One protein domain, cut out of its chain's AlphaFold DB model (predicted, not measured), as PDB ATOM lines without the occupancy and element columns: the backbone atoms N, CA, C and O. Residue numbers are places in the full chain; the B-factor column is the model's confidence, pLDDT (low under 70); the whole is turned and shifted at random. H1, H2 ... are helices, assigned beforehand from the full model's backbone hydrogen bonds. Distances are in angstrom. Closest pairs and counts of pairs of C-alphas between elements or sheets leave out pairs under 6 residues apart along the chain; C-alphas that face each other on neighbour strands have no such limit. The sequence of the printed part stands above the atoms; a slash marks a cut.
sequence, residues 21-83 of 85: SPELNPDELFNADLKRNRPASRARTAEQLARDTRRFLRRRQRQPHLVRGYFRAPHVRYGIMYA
ATOM      1  N   SER A  21      61.762  43.866  19.689       89.69
ATOM      2  CA  SER A  21      60.883  43.166  18.734       89.69
ATOM      3  C   SER A  21      59.682  42.471  19.405       89.69
ATOM      4  O   SER A  21      59.627  41.237  19.437       89.69
ATOM      5  N   PRO A  22      58.709  43.206  19.984       88.81
ATOM      6  CA  PRO A  22      57.528  42.605  20.614       88.81
ATOM      7  C   PRO A  22      56.660  41.817  19.624       88.81
ATOM      8  O   PRO A  22      56.006  40.852  20.008       88.81
ATOM      9  N   GLU A  23      56.681  42.173  18.339       87.06
ATOM     10  CA  GLU A  23      56.001  41.448  17.269       87.06
ATOM     11  C   GLU A  23      56.500  40.012  17.124       87.06
ATOM     12  O   GLU A  23      55.758  39.159  16.668       87.06
ATOM     13  N   LEU A  24      57.730  39.707  17.531       88.12
ATOM     14  CA  LEU A  24      58.251  38.346  17.475       88.12
ATOM     15  C   LEU A  24      57.895  37.542  18.735       88.12
ATOM     16  O   LEU A  24      58.231  36.366  18.813       88.12
ATOM     17  N   ASN A  25      57.220  38.118  19.734       89.12
ATOM     18  CA  ASN A  25      56.920  37.412  20.974       89.12
ATOM     19  C   ASN A  25      55.481  36.856  20.963       89.12
ATOM     20  O   ASN A  25      54.521  37.631  20.981       89.12
ATOM     21  N   PRO A  26      55.277  35.521  20.953       88.81
ATOM     22  CA  PRO A  26      53.929  34.948  20.942       88.81
ATOM     23  C   PRO A  26      53.142  35.268  22.219       88.81
ATOM     24  O   PRO A  26      51.907  35.212  22.208       88.81
ATOM     25  N   ASP A  27      53.825  35.610  23.317       91.12
ATOM     26  CA  ASP A  27      53.159  36.015  24.549       91.12
ATOM     27  C   ASP A  27      52.365  37.320  24.383       91.12
ATOM     28  O   ASP A  27      51.362  37.490  25.071       91.12
ATOM     29  N   GLU A  28      52.715  38.190  23.430       93.19
ATOM     30  CA  GLU A  28      52.032  39.464  23.229       93.19
ATOM     31  C   GLU A  28      50.624  39.238  22.681       93.19
ATOM     32  O   GLU A  28      49.674  39.921  23.068       93.19
ATOM     33  N   LEU A  29      50.440  38.197  21.864       93.81
ATOM     34  CA  LEU A  29      49.127  37.775  21.376       93.81
ATOM     35  C   LEU A  29      48.268  37.203  22.508       93.81
ATOM     36  O   LEU A  29      47.077  37.515  22.611       93.81
ATOM     37  N   PHE A  30      48.874  36.414  23.396       94.12
ATOM     38  CA  PHE A  30      48.207  35.943  24.607       94.12
ATOM     39  C   PHE A  30      47.861  37.112  25.551       94.12
ATOM     40  O   PHE A  30      46.743  37.188  26.072       94.12
ATOM     41  N   ASN A  31      48.782  38.054  25.741       94.06
ATOM     42  CA  ASN A  31      48.618  39.224  26.596       94.06
ATOM     43  C   ASN A  31      47.523  40.149  26.061       94.06
ATOM     44  O   ASN A  31      46.712  40.642  26.845       94.06
ATOM     45  N   ALA A  32      47.449  40.357  24.746       94.38
ATOM     46  CA  ALA A  32      46.370  41.101  24.102       94.38
ATOM     47  C   ALA A  32      45.004  40.444  24.360       94.38
ATOM     48  O   ALA A  32      44.042  41.123  24.731       94.38
ATOM     49  N   ASP A  33      44.919  39.117  24.243       95.38
ATOM     50  CA  ASP A  33      43.701  38.360  24.534       95.38
ATOM     51  C   ASP A  33      43.293  38.454  26.018       95.38
ATOM     52  O   ASP A  33      42.123  38.713  26.331       95.38
ATOM     53  N   LEU A  34      44.251  38.326  26.943       95.50
ATOM     54  CA  LEU A  34      44.022  38.528  28.375       95.50
ATOM     55  C   LEU A  34      43.517  39.946  28.655       95.50
ATOM     56  O   LEU A  34      42.455  40.096  29.257       95.50
ATOM     57  N   LYS A  35      44.232  40.978  28.194       93.81
ATOM     58  CA  LYS A  35      43.899  42.392  28.437       93.81
ATOM     59  C   LYS A  35      42.517  42.748  27.880       93.81
ATOM     60  O   LYS A  35      41.763  43.463  28.539       93.81
ATOM     61  N   ARG A  36      42.137  42.193  26.722       94.75
ATOM     62  CA  ARG A  36      40.812  42.397  26.111       94.75
ATOM     63  C   ARG A  36      39.681  41.748  26.915       94.75
ATOM     64  O   ARG A  36      38.620  42.346  27.079       94.75
ATOM     65  N   ASN A  37      39.878  40.529  27.417       93.50
ATOM     66  CA  ASN A  37      38.830  39.781  28.129       93.50
ATOM     67  C   ASN A  37      38.784  40.078  29.639       93.50
ATOM     68  O   ASN A  37      37.746  39.899  30.287       93.50
ATOM     69  N   ARG A  38      39.910  40.501  30.212       91.50
ATOM     70  CA  ARG A  38      40.121  40.811  31.631       91.50
ATOM     71  C   ARG A  38      40.866  42.140  31.769       91.50
ATOM     72  O   ARG A  38      42.012  42.155  32.212       91.50
ATOM     73  N   PRO A  39      40.227  43.264  31.409       87.81
ATOM     74  CA  PRO A  39      40.849  44.566  31.581       87.81
ATOM     75  C   PRO A  39      41.122  44.813  33.066       87.81
ATOM     76  O   PRO A  39      40.232  44.643  33.905       87.81
ATOM     77  N   ALA A  40      42.351  45.228  33.380       84.50
ATOM     78  CA  ALA A  40      42.788  45.457  34.755       84.50
ATOM     79  C   ALA A  40      41.937  46.517  35.475       84.50
ATOM     80  O   ALA A  40      41.742  46.421  36.680       84.50
ATOM     81  N   SER A  41      41.339  47.451  34.725       87.19
ATOM     82  CA  SER A  41      40.428  48.485  35.237       87.19
ATOM     83  C   SER A  41      39.186  47.945  35.958       87.19
ATOM     84  O   SER A  41      38.533  48.686  36.686       87.19
ATOM     85  N   ARG A  42      38.837  46.663  35.775       88.12
ATOM     86  CA  ARG A  42      37.729  46.019  36.501       88.12
ATOM     87  C   ARG A  42      38.109  45.548  37.904       88.12
ATOM     88  O   ARG A  42      37.212  45.320  38.715       88.12
ATOM     89  N   ALA A  43      39.394  45.359  38.185       93.44
ATOM     90  CA  ALA A  43      39.863  44.950  39.498       93.44
ATOM     91  C   ALA A  43      40.130  46.184  40.364       93.44
ATOM     92  O   ALA A  43      40.763  47.133  39.911       93.44
ATOM     93  N   ARG A  44      39.662  46.166  41.616       95.12
ATOM     94  CA  ARG A  44      39.915  47.254  42.577       95.12
ATOM     95  C   ARG A  44      41.119  46.996  43.480       95.12
ATOM     96  O   ARG A  44      41.573  47.914  44.149       95.12
ATOM     97  N   THR A  45      41.631  45.764  43.493       97.25
ATOM     98  CA  THR A  45      42.824  45.370  44.252       97.25
ATOM     99  C   THR A  45      43.714  44.433  43.437       97.25
ATOM    100  O   THR A  45      43.262  43.794  42.477       97.25
ATOM    101  N   ALA A  46      44.980  44.319  43.841       96.19
ATOM    102  CA  ALA A  46      45.937  43.409  43.223       96.19
ATOM    103  C   ALA A  46      45.515  41.936  43.378       96.19
ATOM    104  O   ALA A  46      45.649  41.146  42.441       96.19
ATOM    105  N   GLU A  47      44.928  41.561  44.517       97.50
ATOM    106  CA  GLU A  47      44.439  40.203  44.780       97.50
ATOM    107  C   GLU A  47      43.288  39.844  43.842       97.50
ATOM    108  O   GLU A  47      43.249  38.737  43.291       97.50
ATOM    109  N   GLN A  48      42.361  40.784  43.621       96.31
ATOM    110  CA  GLN A  48      41.270  40.604  42.670       96.31
ATOM    111  C   GLN A  48      41.810  40.429  41.247       96.31
ATOM    112  O   GLN A  48      41.407  39.488  40.558       96.31
ATOM    113  N   LEU A  49      42.754  41.276  40.829       96.69
ATOM    114  CA  LEU A  49      43.388  41.177  39.515       96.69
ATOM    115  C   LEU A  49      44.092  39.825  39.326       96.69
ATOM    116  O   LEU A  49      43.925  39.169  38.294       96.69
ATOM    117  N   ALA A  50      44.834  39.371  40.338       96.81
ATOM    118  CA  ALA A  50      45.526  38.089  40.313       96.81
ATOM    119  C   ALA A  50      44.541  36.911  40.241       96.81
ATOM    120  O   ALA A  50      44.743  35.973  39.465       96.81
ATOM    121  N   ARG A  51      43.450  36.944  41.016       96.31
ATOM    122  CA  ARG A  51      42.396  35.918  40.980       96.31
ATOM    123  C   ARG A  51      41.732  35.838  39.605       96.31
ATOM    124  O   ARG A  51      41.594  34.741  39.058       96.31
ATOM    125  N   ASP A  52      41.353  36.976  39.037       95.62
ATOM    126  CA  ASP A  52      40.646  37.031  37.756       95.62
ATOM    127  C   ASP A  52      41.553  36.604  36.593       95.62
ATOM    128  O   ASP A  52      41.121  35.840  35.719       95.62
ATOM    129  N   THR A  53      42.829  36.997  36.634       96.12
ATOM    130  CA  THR A  53      43.865  36.536  35.699       96.12
ATOM    131  C   THR A  53      44.064  35.023  35.789       96.12
ATOM    132  O   THR A  53      43.996  34.331  34.771       96.12
ATOM    133  N   ARG A  54      44.205  34.455  36.998       96.94
ATOM    134  CA  ARG A  54      44.314  32.993  37.190       96.94
ATOM    135  C   ARG A  54      43.092  32.251  36.652       96.94
ATOM    136  O   ARG A  54      43.241  31.199  36.031       96.94
ATOM    137  N   ARG A  55      41.882  32.782  36.859       95.88
ATOM    138  CA  ARG A  55      40.645  32.186  36.325       95.88
ATOM    139  C   ARG A  55      40.642  32.179  34.796       95.88
ATOM    140  O   ARG A  55      40.240  31.183  34.197       95.88
ATOM    141  N   PHE A  56      41.084  33.267  34.166       96.12
ATOM    142  CA  PHE A  56      41.220  33.339  32.713       96.12
ATOM    143  C   PHE A  56      42.245  32.329  32.185       96.12
ATOM    144  O   PHE A  56      41.909  31.543  31.302       96.12
ATOM    145  N   LEU A  57      43.437  32.280  32.785       95.31
ATOM    146  CA  LEU A  57      44.498  31.335  32.426       95.31
ATOM    147  C   LEU A  57      44.029  29.878  32.516       95.31
ATOM    148  O   LEU A  57      44.155  29.130  31.548       95.31
ATOM    149  N   ARG A  58      43.388  29.487  33.627       96.88
ATOM    150  CA  ARG A  58      42.832  28.129  33.801       96.88
ATOM    151  C   ARG A  58      41.782  27.781  32.747       96.88
ATOM    152  O   ARG A  58      41.678  26.628  32.339       96.88
ATOM    153  N   ARG A  59      40.993  28.761  32.289       96.00
ATOM    154  CA  ARG A  59      40.050  28.558  31.179       96.00
ATOM    155  C   ARG A  59      40.788  28.370  29.853       96.00
ATOM    156  O   ARG A  59      40.437  27.454  29.118       96.00
ATOM    157  N   ARG A  60      41.795  29.198  29.557       95.06
ATOM    158  CA  ARG A  60      42.587  29.109  28.317       95.06
ATOM    159  C   ARG A  60      43.370  27.802  28.206       95.06
ATOM    160  O   ARG A  60      43.394  27.223  27.128       95.06
ATOM    161  N   GLN A  61      43.886  27.272  29.316       94.44
ATOM    162  CA  GLN A  61      44.516  25.944  29.361       94.44
ATOM    163  C   GLN A  61      43.593  24.819  28.861       94.44
ATOM    164  O   GLN A  61      44.060  23.859  28.261       94.44
ATOM    165  N   ARG A  62      42.272  24.951  29.044       96.62
ATOM    166  CA  ARG A  62      41.265  23.990  28.552       96.62
ATOM    167  C   ARG A  62      40.815  24.263  27.110       96.62
ATOM    168  O   ARG A  62      39.886  23.625  26.626       96.62
ATOM    169  N   GLN A  63      41.429  25.229  26.425       96.19
ATOM    170  CA  GLN A  63      41.095  25.653  25.062       96.19
ATOM    171  C   GLN A  63      42.343  25.599  24.161       96.19
ATOM    172  O   GLN A  63      42.793  26.633  23.661       96.19
ATOM    173  N   PRO A  64      42.908  24.401  23.917       94.25
ATOM    174  CA  PRO A  64      44.186  24.247  23.217       94.25
ATOM    175  C   PRO A  64      44.184  24.820  21.794       94.25
ATOM    176  O   PRO A  64      45.216  25.277  21.317       94.25
ATOM    177  N   HIS A  65      43.030  24.857  21.121       93.81
ATOM    178  CA  HIS A  65      42.897  25.465  19.794       93.81
ATOM    179  C   HIS A  65      43.170  26.979  19.798       93.81
ATOM    180  O   HIS A  65      43.713  27.490  18.824       93.81
ATOM    181  N   LEU A  66      42.846  27.687  20.887       93.12
ATOM    182  CA  LEU A  66      43.153  29.115  21.025       93.12
ATOM    183  C   LEU A  66      44.622  29.338  21.363       93.12
ATOM    184  O   LEU A  66      45.243  30.216  20.779       93.12
ATOM    185  N   VAL A  67      45.187  28.493  22.233       91.19
ATOM    186  CA  VAL A  67      46.616  28.540  22.578       91.19
ATOM    187  C   VAL A  67      47.476  28.314  21.335       91.19
ATOM    188  O   VAL A  67      48.342  29.124  21.030       91.19
ATOM    189  N   ARG A  68      47.174  27.270  20.552       91.19
ATOM    190  CA  ARG A  68      47.812  27.027  19.246       91.19
ATOM    191  C   ARG A  68      47.548  28.161  18.254       91.19
ATOM    192  O   ARG A  68      48.374  28.423  17.389       91.19
ATOM    193  N   GLY A  69      46.395  28.820  18.367       91.38
ATOM    194  CA  GLY A  69      46.014  29.958  17.539       91.38
ATOM    195  C   GLY A  69      46.977  31.140  17.657       91.38
ATOM    196  O   GLY A  69      47.260  31.763  16.636       91.38
ATOM    197  N   TYR A  70      47.533  31.403  18.846       90.81
ATOM    198  CA  TYR A  70      48.500  32.491  19.041       90.81
ATOM    199  C   TYR A  70      49.745  32.320  18.158       90.81
ATOM    200  O   TYR A  70      50.232  33.281  17.584       90.81
ATOM    201  N   PHE A  71      50.192  31.090  17.917       89.75
ATOM    202  CA  PHE A  71      51.378  30.822  17.097       89.75
ATOM    203  C   PHE A  71      51.132  30.865  15.580       89.75
ATOM    204  O   PHE A  71      52.048  30.647  14.792       89.75
ATOM    205  N   ARG A  72      49.899  31.128  15.128       87.94
ATOM    206  CA  ARG A  72      49.580  31.171  13.689       87.94
ATOM    207  C   ARG A  72      49.921  32.508  13.031       87.94
ATOM    208  O   ARG A  72      49.985  32.562  11.796       87.94
ATOM    209  N   ALA A  73      50.121  33.565  13.820       86.94
ATOM    210  CA  ALA A  73      50.462  34.883  13.300       86.94
ATOM    211  C   ALA A  73      51.860  34.858  12.647       86.94
ATOM    212  O   ALA A  73      52.773  34.266  13.222       86.94
ATOM    213  N   PRO A  74      52.046  35.457  11.451       84.19
ATOM    214  CA  PRO A  74      53.246  35.254  10.631       84.19
ATOM    215  C   PRO A  74      54.576  35.468  11.364       84.19
ATOM    216  O   PRO A  74      55.499  34.680  11.189       84.19
ATOM    217  N   HIS A  75      54.640  36.484  12.222       83.38
ATOM    218  CA  HIS A  75      55.833  36.902  12.961       83.38
ATOM    219  C   HIS A  75      56.234  35.969  14.120       83.38
ATOM    220  O   HIS A  75      57.370  36.020  14.572       83.38
ATOM    221  N   VAL A  76      55.346  35.082  14.580       83.94
ATOM    222  CA  VAL A  76      55.604  34.166  15.716       83.94
ATOM    223  C   VAL A  76      55.568  32.688  15.335       83.94
ATOM    224  O   VAL A  76      55.651  31.814  16.198       83.94
ATOM    225  N   ARG A  77      55.474  32.378  14.036       81.00
ATOM    226  CA  ARG A  77      55.422  30.991  13.544       81.00
ATOM    227  C   ARG A  77      56.669  30.176  13.875       81.00
ATOM    228  O   ARG A  77      56.569  28.957  13.940       81.00
ATOM    229  N   TYR A  78      57.807  30.818  14.136       80.81
ATOM    230  CA  TYR A  78      59.016  30.111  14.561       80.81
ATOM    231  C   TYR A  78      58.750  29.234  15.800       80.81
ATOM    232  O   TYR A  78      59.213  28.103  15.852       80.81
ATOM    233  N   GLY A  79      57.887  29.671  16.729       73.81
ATOM    234  CA  GLY A  79      57.567  28.923  17.951       73.81
ATOM    235  C   GLY A  79      56.794  27.611  17.745       73.81
ATOM    236  O   GLY A  79      56.697  26.821  18.677       73.81
ATOM    237  N   ILE A  80      56.241  27.361  16.552       71.94
ATOM    238  CA  ILE A  80      55.637  26.063  16.188       71.94
ATOM    239  C   ILE A  80      56.492  25.253  15.219       71.94
ATOM    240  O   ILE A  80      56.228  24.067  15.064       71.94
ATOM    241  N   MET A  81      57.494  25.862  14.580       60.66
ATOM    242  CA  MET A  81      58.421  25.145  13.699       60.66
ATOM    243  C   MET A  81      59.399  24.279  14.501       60.66
ATOM    244  O   MET A  81      59.695  23.169  14.079       60.66
ATOM    245  N   TYR A  82      59.819  24.742  15.684       56.47
ATOM    246  CA  TYR A  82      60.730  24.011  16.580       56.47
ATOM    247  C   TYR A  82      60.033  23.011  17.520       56.47
ATOM    248  O   TYR A  82      60.691  22.286  18.250       56.47
ATOM    249  N   ALA A  83      58.696  22.953  17.533       52.72
ATOM    250  CA  ALA A  83      57.936  22.062  18.423       52.72
ATOM    251  C   ALA A  83      57.577  20.704  17.780       52.72
ATOM    252  O   ALA A  83      56.802  19.938  18.355       52.72
TER     253      ALA A  83
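This is residues 21 to 83 of the 85 residues of the protein "DDE superfamily endonuclease" of Kutzneria buriramensis (UniProt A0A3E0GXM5). Three helices make the sides of a loose triangle: H2, the longest, meets H3 at one corner, H1 makes the third side, and short H4 lies beyond the start of H1. The 63 printed residues include four named helices, H1 to H4 in order, and no named strand: all helix. The whole is loose, radius of gyration of the C-alphas 13.3 A, and only just flat, spanning 40 by 27 by 15 A.

H2, residues 46 to 61, and H3, residues 64 to 70, touch only at the corner, only just, with 3 pairs of C-alphas within 8 A; the closest are Arg 60 and Val 67, 7.0 A. H1, residues 26 to 37, touches H3 with residues 26 to 30 alone; the closest C-alphas, of Leu 29 and Tyr 70, are 5.8 A apart. H1 and H2 are close but not clearly touching, C-alphas of Leu 34 and Phe 56 at 7.3 A, a steep tilt of 64 degrees, opposite ways. H4, residues 78 to 81, is apart from H2. In H1, H2 and H3 every O i to N i+4 pair is within hydrogen-bond range; H4 is too short for one.

H2 measures 22.3 A and H1 17.4 A. H1 begins at C-alpha 26 (53.929, 34.948, 20.942); H4 ends at C-alpha 81 (58.421, 25.145, 13.699).

The farthest C-alphas, Arg 44 and Met 81, are 40.8 A apart. The printed part has no cut and no long link. Residues 81 to 83 have pLDDT under 70.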